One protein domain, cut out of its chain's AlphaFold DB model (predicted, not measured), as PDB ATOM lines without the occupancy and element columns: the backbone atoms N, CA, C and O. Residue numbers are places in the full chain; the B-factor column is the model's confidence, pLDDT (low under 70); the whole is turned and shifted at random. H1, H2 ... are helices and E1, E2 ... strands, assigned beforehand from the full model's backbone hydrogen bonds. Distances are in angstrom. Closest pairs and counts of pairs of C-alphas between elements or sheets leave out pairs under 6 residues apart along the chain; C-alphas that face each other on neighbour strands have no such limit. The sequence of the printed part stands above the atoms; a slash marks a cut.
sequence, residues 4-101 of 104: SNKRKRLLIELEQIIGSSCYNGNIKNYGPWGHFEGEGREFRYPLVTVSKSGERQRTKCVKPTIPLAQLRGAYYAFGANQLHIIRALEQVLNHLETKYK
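AT A GLANCE: This is residues 4 to 101 of the 104 residues of an uncharacterized protein of Verrucomicrobia subdivision 3 bacterium (UniProt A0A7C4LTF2). Two long helices meet steeply, the first part of H3 packing on the middle of H1, with two small strand hairpins, E1-E2 and E3-E4, and the short helix H2 gathered near that meeting place. A long loop, residues 21 to 46, makes one end of the longest axis, and residues 94 to 101, mostly H3, stick out elsewhere. The 98 printed residues include, in order, H1, E1, E2, H2, E3, E4 and H3; the class is mixed, helices and strands, and each sheet is one antiparallel pair. The whole is loose, with a radius of gyration of the C-alphas of 16.1 A and spans of 51 by 39 by 25 A.

IN THESE COORDINATES: H1, residues 4 to 20, begins at C-alpha 4 (154.595, 192.878, 122.000) and is 24.4 A long. E1 is residues 47 to 50, E2 56 to 59, H2 68 to 72, E3 76 to 78 and E4 81 to 83. H3, residues 85 to 100, is 21.3 A long and ends at C-alpha 100 (140.533, 201.671, 132.808).

HOW THE PARTS SIT: H1 and H3 touch through residues 11 to 15 and 85 to 90, at a steep tilt of 64 degrees, opposite ways; their closest C-alphas are Leu 11 and Ile 86, 6.4 A. In hairpin E1-E2, N 49 and O 57 are 2.8 A apart, within hydrogen-bond range. H2 and H3 only just touch, with 3 pairs of C-alphas within 8 A, the closest Arg 72 and Arg 87 at 5.2 A. In hairpin E3-E4, N 78 and O 81 are 2.8 A apart. The closest C-alphas of E1 and E3 are Leu 47 and Tyr 76, 5.3 A. In H1, H2 and H3 every O i to N i+4 pair is within hydrogen-bond range.

THE WHOLE: The C-alphas of Ser 4 and Trp 33 are the farthest apart, 51.5 A. The printed part has no cut; the link H1 to E1, 26 residues, is long. Mean pLDDT of the printed part is 87.4, and residues 25, 27 to 28 and 38 to 42 are under 70.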
ATOM      1  N   SER A   4     153.991 193.845 121.071       77.12
ATOM      2  CA  SER A   4     154.595 192.878 122.000       77.12
ATOM      3  C   SER A   4     155.931 193.368 122.580       77.12
ATOM      4  O   SER A   4     156.165 193.269 123.786       77.12
ATOM      5  N   ASN A   5     156.781 193.997 121.759       84.44
ATOM      6  CA  ASN A   5     158.068 194.534 122.207       84.44
ATOM      7  C   ASN A   5     157.907 195.741 123.140       84.44
ATOM      8  O   ASN A   5     158.653 195.852 124.112       84.44
ATOM      9  N   LYS A   6     156.914 196.610 122.892       90.56
ATOM     10  CA  LYS A   6     156.562 197.704 123.816       90.56
ATOM     11  C   LYS A   6     156.132 197.164 125.176       90.56
ATOM     12  O   LYS A   6     156.663 197.585 126.197       90.56
ATOM     13  N   ARG A   7     155.226 196.181 125.186       92.81
ATOM     14  CA  ARG A   7     154.707 195.597 126.429       92.81
ATOM     15  C   ARG A   7     155.805 194.932 127.249       92.81
ATOM     16  O   ARG A   7     155.899 195.160 128.447       92.81
ATOM     17  N   LYS A   8     156.663 194.142 126.599       94.75
ATOM     18  CA  LYS A   8     157.814 193.508 127.253       94.75
ATOM     19  C   LYS A   8     158.724 194.540 127.916       94.75
ATOM     20  O   LYS A   8     159.165 194.322 129.038       94.75
ATOM     21  N   ARG A   9     159.015 195.641 127.222       94.50
ATOM     22  CA  ARG A   9     159.862 196.706 127.757       94.50
ATOM     23  C   ARG A   9     159.226 197.363 128.982       94.50
ATOM     24  O   ARG A   9     159.901 197.457 129.998       94.50
ATOM     25  N   LEU A  10     157.931 197.679 128.925       95.62
ATOM     26  CA  LEU A  10     157.218 198.210 130.087       95.62
ATOM     27  C   LEU A  10     157.248 197.233 131.272       95.62
ATOM     28  O   LEU A  10     157.484 197.648 132.395       95.62
ATOM     29  N   LEU A  11     157.062 195.929 131.042       96.62
ATOM     30  CA  LEU A  11     157.149 194.927 132.114       96.62
ATOM     31  C   LEU A  11     158.526 194.911 132.794       96.62
ATOM     32  O   LEU A  11     158.593 194.778 134.012       96.62
ATOM     33  N   ILE A  12     159.606 195.053 132.022       95.62
ATOM     34  CA  ILE A  12     160.972 195.147 132.557       95.62
ATOM     35  C   ILE A  12     161.139 196.430 133.381       95.62
ATOM     36  O   ILE A  12     161.704 196.390 134.467       95.62
ATOM     37  N   GLU A  13     160.632 197.558 132.886       95.25
ATOM     38  CA  GLU A  13     160.702 198.851 133.577       95.25
ATOM     39  C   GLU A  13     159.893 198.838 134.889       95.25
ATOM     40  O   GLU A  13     160.378 199.295 135.920       95.25
ATOM     41  N   LEU A  14     158.699 198.244 134.893       95.88
ATOM     42  CA  LEU A  14     157.880 198.097 136.100       95.88
ATOM     43  C   LEU A  14     158.504 197.132 137.117       95.88
ATOM     44  O   LEU A  14     158.480 197.403 138.318       95.88
ATOM     45  N   GLU A  15     159.089 196.022 136.658       95.31
ATOM     46  CA  GLU A  15     159.839 195.110 137.529       95.31
ATOM     47  C   GLU A  15     161.038 195.815 138.155       95.31
ATOM     48  O   GLU A  15     161.262 195.655 139.347       95.31
ATOM     49  N   GLN A  16     161.764 196.631 137.390       92.69
ATOM     50  CA  GLN A  16     162.881 197.418 137.902       92.69
ATOM     51  C   GLN A  16     162.443 198.315 139.065       92.69
ATOM     52  O   GLN A  16     163.102 198.320 140.102       92.69
ATOM     53  N   ILE A  17     161.333 199.045 138.905       92.56
ATOM     54  CA  ILE A  17     160.794 199.944 139.937       92.56
ATOM     55  C   ILE A  17     160.485 199.162 141.221       92.56
ATOM     56  O   ILE A  17     160.920 199.544 142.308       92.56
ATOM     57  N   ILE A  18     159.778 198.034 141.104       92.00
ATOM     58  CA  ILE A  18     159.386 197.222 142.266       92.00
ATOM     59  C   ILE A  18     160.598 196.538 142.901       92.00
ATOM     60  O   ILE A  18     160.753 196.546 144.121       92.00
ATOM     61  N   GLY A  19     161.482 195.966 142.086       90.19
ATOM     62  CA  GLY A  19     162.680 195.274 142.541       90.19
ATOM     63  C   GLY A  19     163.617 196.190 143.315       90.19
ATOM     64  O   GLY A  19     164.170 195.758 144.323       90.19
ATOM     65  N   SER A  20     163.752 197.449 142.884       87.75
ATOM     66  CA  SER A  20     164.503 198.495 143.591       87.75
ATOM     67  C   SER A  20     163.816 199.004 144.864       87.75
ATOM     68  O   SER A  20     164.462 199.657 145.672       87.75
ATOM     69  N   SER A  21     162.536 198.688 145.069       85.44
ATOM     70  CA  SER A  21     161.777 199.077 146.268       85.44
ATOM     71  C   SER A  21     161.831 198.022 147.381       85.44
ATOM     72  O   SER A  21     161.157 198.154 148.401       85.44
ATOM     73  N   CYS A  22     162.591 196.939 147.197       80.12
ATOM     74  CA  CYS A  22     162.712 195.893 148.205       80.12
ATOM     75  C   CYS A  22     163.627 196.343 149.350       80.12
ATOM     76  O   CYS A  22     164.740 196.811 149.132       80.12
ATOM     77  N   TYR A  23     163.181 196.147 150.590       71.25
ATOM     78  CA  TYR A  23     163.951 196.477 151.786       71.25
ATOM     79  C   TYR A  23     164.546 195.217 152.420       71.25
ATOM     80  O   TYR A  23     163.871 194.196 152.549       71.25
ATOM     81  N   ASN A  24     165.801 195.293 152.858       72.00
ATOM     82  CA  ASN A  24     166.425 194.251 153.665       72.00
ATOM     83  C   ASN A  24     166.653 194.786 155.083       72.00
ATOM     84  O   ASN A  24     167.549 195.595 155.307       72.00
ATOM     85  N   GLY A  25     165.860 194.295 156.040       67.75
ATOM     86  CA  GLY A  25     165.925 194.711 157.445       67.75
ATOM     87  C   GLY A  25     167.231 194.382 158.168       67.75
ATOM     88  O   GLY A  25     167.473 194.926 159.239       67.75
ATOM     89  N   ASN A  26     168.097 193.556 157.576       71.44
ATOM     90  CA  ASN A  26     169.434 193.286 158.103       71.44
ATOM     91  C   ASN A  26     170.474 194.334 157.663       71.44
ATOM     92  O   ASN A  26     171.609 194.308 158.138       71.44
ATOM     93  N   ILE A  27     170.122 195.251 156.755       68.50
ATOM     94  CA  ILE A  27     170.999 196.357 156.369       68.50
ATOM     95  C   ILE A  27     170.894 197.444 157.442       68.50
ATOM     96  O   ILE A  27     169.862 198.093 157.597       68.50
ATOM     97  N   LYS A  28     171.987 197.664 158.179       68.81
ATOM     98  CA  LYS A  28     172.087 198.719 159.197       68.81
ATOM     99  C   LYS A  28     172.176 200.102 158.547       68.81
ATOM    100  O   LYS A  28     173.263 200.650 158.452       68.81
ATOM    101  N   ASN A  29     171.067 200.664 158.080       71.00
ATOM    102  CA  ASN A  29     171.051 201.980 157.413       71.00
ATOM    103  C   ASN A  29     171.387 203.164 158.335       71.00
ATOM    104  O   ASN A  29     171.454 204.293 157.863       71.00
ATOM    105  N   TYR A  30     171.602 202.909 159.624       73.81
ATOM    106  CA  TYR A  30     171.969 203.908 160.615       73.81
ATOM    107  C   TYR A  30     173.291 203.525 161.280       73.81
ATOM    108  O   TYR A  30     173.441 202.397 161.764       73.81
ATOM    109  N   GLY A  31     174.231 204.467 161.280       77.06
ATOM    110  CA  GLY A  31     175.507 204.372 161.983       77.06
ATOM    111  C   GLY A  31     175.404 204.786 163.458       77.06
ATOM    112  O   GLY A  31     174.312 205.093 163.960       77.06
ATOM    113  N   PRO A  32     176.537 204.815 164.184       74.94
ATOM    114  CA  PRO A  32     176.613 205.413 165.514       74.94
ATOM    115  C   PRO A  32     176.036 206.837 165.508       74.94
ATOM    116  O   PRO A  32     176.194 207.568 164.533       74.94
ATOM    117  N   TRP A  33     175.362 207.231 166.592       80.31
ATOM    118  CA  TRP A  33     174.708 208.546 166.732       80.31
ATOM    119  C   TRP A  33     173.508 208.800 165.801       80.31
ATOM    120  O   TRP A  33     173.041 209.931 165.703       80.31
ATOM    121  N   GLY A  34     172.967 207.763 165.150       77.56
ATOM    122  CA  GLY A  34     171.735 207.868 164.360       77.56
ATOM    123  C   GLY A  34     171.915 208.514 162.984       77.56
ATOM    124  O   GLY A  34     170.926 208.882 162.351       77.56
ATOM    125  N   HIS A  35     173.154 208.641 162.501       78.06
ATOM    126  CA  HIS A  35     173.424 209.140 161.156       78.06
ATOM    127  C   HIS A  35     172.901 208.155 160.101       78.06
ATOM    128  O   HIS A  35     173.185 206.958 160.178       78.06
ATOM    129  N   PHE A  36     172.125 208.645 159.130       70.12
ATOM    130  CA  PHE A  36     171.639 207.827 158.020       70.12
ATOM    131  C   PHE A  36     172.784 207.563 157.036       70.12
ATOM    132  O   PHE A  36     173.251 208.466 156.356       70.12
ATOM    133  N   GLU A  37     173.205 206.306 156.941       74.44
ATOM    134  CA  GLU A  37     174.251 205.818 156.032       74.44
ATOM    135  C   GLU A  37     173.665 204.941 154.910       74.44
ATOM    136  O   GLU A  37     174.363 204.122 154.307       74.44
ATOM    137  N   GLY A  38     172.352 205.027 154.677       66.44
ATOM    138  CA  GLY A  38     171.643 204.210 153.689       66.44
ATOM    139  C   GLY A  38     171.890 204.619 152.234       66.44
ATOM    140  O   GLY A  38     171.447 203.915 151.325       66.44
ATOM    141  N   GLU A  39     172.593 205.726 151.992       58.72
ATOM    142  CA  GLU A  39     172.937 206.190 150.648       58.72
ATOM    143  C   GLU A  39     173.800 205.139 149.921       58.72
ATOM    144  O   GLU A  39     174.773 204.615 150.462       58.72
ATOM    145  N   GLY A  40     173.384 204.736 148.716       56.84
ATOM    146  CA  GLY A  40     174.035 203.659 147.956       56.84
ATOM    147  C   GLY A  40     173.726 202.230 148.433       56.84
ATOM    148  O   GLY A  40     174.190 201.270 147.815       56.84
ATOM    149  N   ARG A  41     172.903 202.051 149.479       60.81
ATOM    150  CA  ARG A  41     172.432 200.729 149.947       60.81
ATOM    151  C   ARG A  41     171.105 200.303 149.317       60.81
ATOM    152  O   ARG A  41     170.434 199.416 149.846       60.81
ATOM    153  N   GLU A  42     170.738 200.913 148.188       61.19
ATOM    154  CA  GLU A  42     169.553 200.562 147.405       61.19
ATOM    155  C   GLU A  42     169.548 199.059 147.099       61.19
ATOM    156  O   GLU A  42     170.360 198.526 146.332       61.19
ATOM    157  N   PHE A  43     168.642 198.338 147.758       70.56
ATOM    158  CA  PHE A  43     168.597 196.893 147.660       70.56
ATOM    159  C   PHE A  43     167.661 196.488 146.532       70.56
ATOM    160  O   PHE A  43     166.468 196.275 146.722       70.56
ATOM    161  N   ARG A  44     168.221 196.304 145.336       83.38
ATOM    162  CA  ARG A  44     167.479 195.589 144.303       83.38
ATOM    163  C   ARG A  44     167.434 194.096 144.605       83.38
ATOM    164  O   ARG A  44     168.482 193.435 144.614       83.38
ATOM    165  N   TYR A  45     166.225 193.560 144.759       87.56
ATOM    166  CA  TYR A  45     166.037 192.119 144.882       87.56
ATOM    167  C   TYR A  45     166.421 191.420 143.570       87.56
ATOM    168  O   TYR A  45     165.950 191.826 142.506       87.56
ATOM    169  N   PRO A  46     167.284 190.386 143.597       91.38
ATOM    170  CA  PRO A  46     167.680 189.703 142.376       91.38
ATOM    171  C   PRO A  46     166.498 188.936 141.784       91.38
ATOM    172  O   PRO A  46     165.860 188.125 142.463       91.38
ATOM    173  N   LEU A  47     166.257 189.135 140.491       95.12
ATOM    174  CA  LEU A  47     165.299 188.337 139.745       95.12
ATOM    175  C   LEU A  47     165.928 186.987 139.397       95.12
ATOM    176  O   LEU A  47     167.011 186.929 138.808       95.12
ATOM    177  N   VAL A  48     165.250 185.895 139.736       95.88
ATOM    178  CA  VAL A  48     165.631 184.551 139.305       95.88
ATOM    179  C   VAL A  48     164.985 184.278 137.956       95.88
ATOM    180  O   VAL A  48     163.767 184.349 137.816       95.88
ATOM    181  N   THR A  49     165.798 183.932 136.969       94.56
ATOM    182  CA  THR A  49     165.347 183.451 135.661       94.56
ATOM    183  C   THR A  49     165.801 182.011 135.469       94.56
ATOM    184  O   THR A  49     166.835 181.607 136.001       94.56
ATOM    185  N   VAL A  50     165.023 181.233 134.718       90.50
ATOM    186  CA  VAL A  50     165.354 179.845 134.380       90.50
ATOM    187  C   VAL A  50     165.530 179.765 132.872       90.50
ATOM    188  O   VAL A  50     164.618 180.117 132.126       90.50
ATOM    189  N   SER A  51     166.717 179.375 132.418       86.06
ATOM    190  CA  SER A  51     166.998 179.194 130.996       86.06
ATOM    191  C   SER A  51     166.240 177.980 130.440       86.06
ATOM    192  O   SER A  51     165.693 177.161 131.182       86.06
ATOM    193  N   LYS A  52     166.246 177.814 129.113       82.94
ATOM    194  CA  LYS A  52     165.673 176.614 128.476       82.94
ATOM    195  C   LYS A  52     166.365 175.312 128.902       82.94
ATOM    196  O   LYS A  52     165.719 174.273 128.874       82.94
ATOM    197  N   SER A  53     167.641 175.363 129.291       86.12
ATOM    198  CA  SER A  53     168.389 174.204 129.795       86.12
ATOM    199  C   SER A  53     168.116 173.904 131.274       86.12
ATOM    200  O   SER A  53     168.700 172.977 131.822       86.12
ATOM    201  N   GLY A  54     167.244 174.678 131.937       86.75
ATOM    202  CA  GLY A  54     166.947 174.536 133.366       86.75
ATOM    203  C   GLY A  54     167.937 175.259 134.284       86.75
ATOM    204  O   GLY A  54     167.773 175.239 135.505       86.75
ATOM    205  N   GLU A  55     168.936 175.939 133.719       90.00
ATOM    206  CA  GLU A  55     169.924 176.695 134.484       90.00
ATOM    207  C   GLU A  55     169.274 177.921 135.132       90.00
ATOM    208  O   GLU A  55     168.576 178.706 134.481       90.00
ATOM    209  N   ARG A  56     169.506 178.094 136.435       92.88
ATOM    210  CA  ARG A  56     168.985 179.228 137.198       92.88
ATOM    211  C   ARG A  56     170.018 180.337 137.237       92.88
ATOM    212  O   ARG A  56     171.121 180.138 137.732       92.88
ATOM    213  N   GLN A  57     169.616 181.526 136.816       92.62
ATOM    214  CA  GLN A  57     170.454 182.717 136.874       92.62
ATOM    215  C   GLN A  57     169.761 183.804 137.682       92.62
ATOM    216  O   GLN A  57     168.586 184.109 137.464       92.62
ATOM    217  N   ARG A  58     170.501 184.386 138.626       92.94
ATOM    218  CA  ARG A  58     170.069 185.547 139.405       92.94
ATOM    219  C   ARG A  58     170.610 186.797 138.743       92.94
ATOM    220  O   ARG A  58     171.821 186.920 138.592       92.94
ATOM    221  N   THR A  59     169.735 187.725 138.378       90.81
ATOM    222  CA  THR A  59     170.166 188.992 137.797       90.81
ATOM    223  C   THR A  59     169.716 190.180 138.630       90.81
ATOM    224  O   THR A  59     168.558 190.281 139.031       90.81
ATOM    225  N   LYS A  60     170.694 191.064 138.868       87.50
ATOM    226  CA  LYS A  60     170.531 192.499 139.102       87.50
ATOM    227  C   LYS A  60     169.652 193.046 137.995       87.50
ATOM    228  O   LYS A  60     168.487 193.263 138.210       87.50
ATOM    229  N   CYS A  61     170.197 193.164 136.791       86.44
ATOM    230  CA  CYS A  61     169.585 193.881 135.679       86.44
ATOM    231  C   CYS A  61     168.950 192.948 134.640       86.44
ATOM    232  O   CYS A  61     169.622 192.102 134.042       86.44
ATOM    233  N   VAL A  62     167.658 193.130 134.375       90.00
ATOM    234  CA  VAL A  62     166.944 192.367 133.346       90.00
ATOM    235  C   VAL A  62     167.265 192.929 131.964       90.00
ATOM    236  O   VAL A  62     166.931 194.067 131.639       90.00
ATOM    237  N   LYS A  63     167.920 192.124 131.122       88.31
ATOM    238  CA  LYS A  63     168.271 192.535 129.759       88.31
ATOM    239  C   LYS A  63     167.069 192.361 128.819       88.31
ATOM    240  O   LYS A  63     166.467 191.283 128.809       88.31
ATOM    241  N   PRO A  64     166.769 193.333 127.934       87.56
ATOM    242  CA  PRO A  64     165.726 193.193 126.914       87.56
ATOM    243  C   PRO A  64     165.949 192.035 125.933       87.56
ATOM    244  O   PRO A  64     165.021 191.664 125.216       87.56
ATOM    245  N   THR A  65     167.148 191.450 125.892       89.94
ATOM    246  CA  THR A  65     167.476 190.272 125.078       89.94
ATOM    247  C   THR A  65     166.836 188.983 125.602       89.94
ATOM    248  O   THR A  65     166.597 188.070 124.816       89.94
ATOM    249  N   ILE A  66     166.480 188.904 126.892       90.19
ATOM    250  CA  ILE A  66     165.871 187.705 127.490       90.19
ATOM    251  C   ILE A  66     164.469 187.487 126.894       90.19
ATOM    252  O   ILE A  66     163.662 188.419 126.920       90.19
ATOM    253  N   PRO A  67     164.121 186.306 126.353       91.88
ATOM    254  CA  PRO A  67     162.801 186.056 125.768       91.88
ATOM    255  C   PRO A  67     161.646 186.291 126.754       91.88
ATOM    256  O   PRO A  67     161.737 185.928 127.924       91.88
ATOM    257  N   LEU A  68     160.513 186.833 126.283       91.69
ATOM    258  CA  LEU A  68     159.347 187.096 127.147       91.69
ATOM    259  C   LEU A  68     158.817 185.818 127.821       91.69
ATOM    260  O   LEU A  68     158.426 185.858 128.982       91.69
ATOM    261  N   ALA A  69     158.849 184.681 127.122       90.56
ATOM    262  CA  ALA A  69     158.459 183.390 127.690       90.56
ATOM    263  C   ALA A  69     159.299 183.017 128.924       90.56
ATOM    264  O   ALA A  69     158.753 182.558 129.921       90.56
ATOM    265  N   GLN A  70     160.607 183.291 128.885       92.62
ATOM    266  CA  GLN A  70     161.505 183.087 130.022       92.62
ATOM    267  C   GLN A  70     161.227 184.095 131.144       92.62
ATOM    268  O   GLN A  70     161.182 183.714 132.310       92.62
ATOM    269  N   LEU A  71     160.981 185.366 130.805       94.19
ATOM    270  CA  LEU A  71     160.642 186.396 131.795       94.19
ATOM    271  C   LEU A  71     159.337 186.091 132.538       94.19
ATOM    272  O   LEU A  71     159.261 186.333 133.735       94.19
ATOM    273  N   ARG A  72     158.327 185.509 131.881       94.06
ATOM    274  CA  ARG A  72     157.074 185.096 132.545       94.06
ATOM    275  C   ARG A  72     157.280 184.030 133.624       94.06
ATOM    276  O   ARG A  72     156.502 183.979 134.571       94.06
ATOM    277  N   GLY A  73     158.308 183.196 133.479       92.56
ATOM    278  CA  GLY A  73     158.714 182.222 134.491       92.56
ATOM    279  C   GLY A  73     159.617 182.805 135.579       92.56
ATOM    280  O   GLY A  73     159.900 182.114 136.553       92.56
ATOM    281  N   ALA A  74     160.073 184.052 135.435       94.94
ATOM    282  CA  ALA A  74     160.979 184.673 136.384       94.94
ATOM    283  C   ALA A  74     160.278 185.018 137.706       94.94
ATOM    284  O   ALA A  74     159.082 185.328 137.727       94.94
ATOM    285  N   TYR A  75     161.027 184.970 138.806       96.12
ATOM    286  CA  TYR A  75     160.491 185.201 140.144       96.12
ATOM    287  C   TYR A  75     161.503 185.834 141.100       96.12
ATOM    288  O   TYR A  75     162.713 185.658 140.959       96.12
ATOM    289  N   TYR A  76     161.003 186.532 142.117       95.38
ATOM    290  CA  TYR A  76     161.763 186.830 143.328       95.38
ATOM    291  C   TYR A  76     161.631 185.666 144.305       95.38
ATOM    292  O   TYR A  76     160.529 185.185 144.555       95.38
ATOM    293  N   ALA A  77     162.754 185.201 144.844       93.94
ATOM    294  CA  ALA A  77     162.787 184.124 145.828       93.94
ATOM    295  C   ALA A  77     162.804 184.699 147.250       93.94
ATOM    296  O   ALA A  77     163.878 185.046 147.729       93.94
ATOM    297  N   PHE A  78     161.659 184.803 147.921       89.00
ATOM    298  CA  PHE A  78     161.537 185.289 149.300       89.00
ATOM    299  C   PHE A  78     161.535 184.111 150.286       89.00
ATOM    300  O   PHE A  78     160.485 183.633 150.721       89.00
ATOM    301  N   GLY A  79     162.726 183.602 150.611       87.19
ATOM    302  CA  GLY A  79     162.862 182.369 151.390       87.19
ATOM    303  C   GLY A  79     162.306 181.171 150.614       87.19
ATOM    304  O   GLY A  79     162.744 180.910 149.493       87.19
ATOM    305  N   ALA A  80     161.333 180.464 151.194       91.69
ATOM    306  CA  ALA A  80     160.628 179.365 150.528       91.69
ATOM    307  C   ALA A  80     159.579 179.842 149.501       91.69
ATOM    308  O   ALA A  80     159.158 179.064 148.646       91.69
ATOM    309  N   ASN A  81     159.170 181.112 149.563       93.69
ATOM    310  CA  ASN A  81     158.137 181.663 148.691       93.69
ATOM    311  C   ASN A  81     158.727 182.217 147.391       93.69
ATOM    312  O   ASN A  81     159.853 182.720 147.355       93.69
ATOM    313  N   GLN A  82     157.935 182.178 146.320       95.06
ATOM    314  CA  GLN A  82     158.302 182.727 145.016       95.06
ATOM    315  C   GLN A  82     157.241 183.718 144.543       95.06
ATOM    316  O   GLN A  82     156.068 183.373 144.422       95.06
ATOM    317  N   LEU A  83     157.658 184.948 144.237       95.56
ATOM    318  CA  LEU A  83     156.800 185.940 143.597       95.56
ATOM    319  C   LEU A  83     157.123 186.008 142.106       95.56
ATOM    320  O   LEU A  83     158.153 186.559 141.722       95.56
ATOM    321  N   HIS A  84     156.227 185.499 141.260       96.19
ATOM    322  CA  HIS A  84     156.330 185.599 139.799       96.19
ATOM    323  C   HIS A  84     156.012 187.020 139.305       96.19
ATOM    324  O   HIS A  84     154.972 187.269 138.689       96.19
ATOM    325  N   ILE A  85     156.907 187.963 139.598       96.19
ATOM    326  CA  ILE A  85     156.682 189.407 139.455       96.19
ATOM    327  C   ILE A  85     156.289 189.827 138.034       96.19
ATOM    328  O   ILE A  85     155.342 190.589 137.863       96.19
ATOM    329  N   ILE A  86     156.929 189.275 136.998       96.38
ATOM    330  CA  ILE A  86     156.606 189.612 135.602       96.38
ATOM    331  C   ILE A  86     155.187 189.163 135.240       96.38
ATOM    332  O   ILE A  86     154.454 189.898 134.579       96.38
ATOM    333  N   ARG A  87     154.777 187.968 135.684       96.19
ATOM    334  CA  ARG A  87     153.424 187.449 135.445       96.19
ATOM    335  C   ARG A  87     152.377 188.276 136.192       96.19
ATOM    336  O   ARG A  87     151.342 188.591 135.612       96.19
ATOM    337  N   ALA A  88     152.661 188.658 137.436       97.31
ATOM    338  CA  ALA A  88     151.788 189.530 138.218       97.31
ATOM    339  C   ALA A  88     151.624 190.909 137.553       97.31
ATOM    340  O   ALA A  88     150.506 191.378 137.364       97.31
ATOM    341  N   LEU A  89     152.720 191.526 137.100       97.50
ATOM    342  CA  LEU A  89     152.688 192.795 136.367       97.50
ATOM    343  C   LEU A  89     151.923 192.691 135.044       97.50
ATOM    344  O   LEU A  89     151.183 193.601 134.681       97.50
ATOM    345  N   GLU A  90     152.040 191.568 134.334       95.88
ATOM    346  CA  GLU A  90     151.248 191.327 133.128       95.88
ATOM    347  C   GLU A  90     149.744 191.274 133.430       95.88
ATOM    348  O   GLU A  90     148.955 191.821 132.654       95.88
ATOM    349  N   GLN A  91     149.346 190.687 134.563       96.50
ATOM    350  CA  GLN A  91     147.959 190.701 135.035       96.50
ATOM    351  C   GLN A  91     147.496 192.111 135.425       96.50
ATOM    352  O   GLN A  91     146.384 192.493 135.063       96.50
ATOM    353  N   VAL A  92     148.343 192.903 136.092       97.31
ATOM    354  CA  VAL A  92     148.051 194.311 136.422       97.31
ATOM    355  C   VAL A  92     147.829 195.128 135.151       97.31
ATOM    356  O   VAL A  92     146.815 195.806 135.029       97.31
ATOM    357  N   LEU A  93     148.721 195.018 134.164       95.50
ATOM    358  CA  LEU A  93     148.563 195.723 132.892       95.50
ATOM    359  C   LEU A  93     147.284 195.299 132.160       95.50
ATOM    360  O   LEU A  93     146.556 196.158 131.674       95.50
ATOM    361  N   ASN A  94     146.957 194.002 132.140       94.81
ATOM    362  CA  ASN A  94     145.685 193.527 131.582       94.81
ATOM    363  C   ASN A  94     144.478 194.131 132.316       94.81
ATOM    364  O   ASN A  94     143.495 194.517 131.684       94.81
ATOM    365  N   HIS A  95     144.535 194.231 133.645       96.50
ATOM    366  CA  HIS A  95     143.482 194.859 134.440       96.50
ATOM    367  C   HIS A  95     143.314 196.346 134.094       96.50
ATOM    368  O   HIS A  95     142.192 196.815 133.919       96.50
ATOM    369  N   LEU A  96     144.419 197.079 133.936       96.50
ATOM    370  CA  LEU A  96     144.405 198.491 133.547       96.50
ATOM    371  C   LEU A  96     143.849 198.699 132.132       96.50
ATOM    372  O   LEU A  96     143.020 199.582 131.912       96.50
ATOM    373  N   GLU A  97     144.251 197.861 131.177       94.12
ATOM    374  CA  GLU A  97     143.758 197.924 129.796       94.12
ATOM    375  C   GLU A  97     142.251 197.632 129.723       94.12
ATOM    376  O   GLU A  97     141.514 198.335 129.035       94.12
ATOM    377  N   THR A  98     141.779 196.627 130.467       95.06
ATOM    378  CA  THR A  98     140.376 196.180 130.421       95.06
ATOM    379  C   THR A  98     139.430 197.078 131.209       95.06
ATOM    380  O   THR A  98     138.367 197.429 130.701       95.06
ATOM    381  N   LYS A  99     139.793 197.470 132.436       96.00
ATOM    382  CA  LYS A  99     138.907 198.248 133.313       96.00
ATOM    383  C   LYS A  99     139.029 199.752 133.123       96.00
ATOM    384  O   LYS A  99     138.028 200.455 133.214       96.00
ATOM    385  N   TYR A 100     140.234 200.238 132.845       94.81
ATOM    386  CA  TYR A 100     140.533 201.671 132.808       94.81
ATOM    387  C   TYR A 100     140.838 202.180 131.394       94.81
ATOM    388  O   TYR A 100     141.204 203.339 131.228       94.81
ATOM    389  N   LYS A 101     140.672 201.331 130.363       91.44
ATOM    390  CA  LYS A 101     140.949 201.654 128.949       91.44
ATOM    391  C   LYS A 101     142.364 202.203 128.731       91.44
ATOM    392  O   LYS A 101     142.591 203.003 127.820       91.44
TER     393      LYS A 101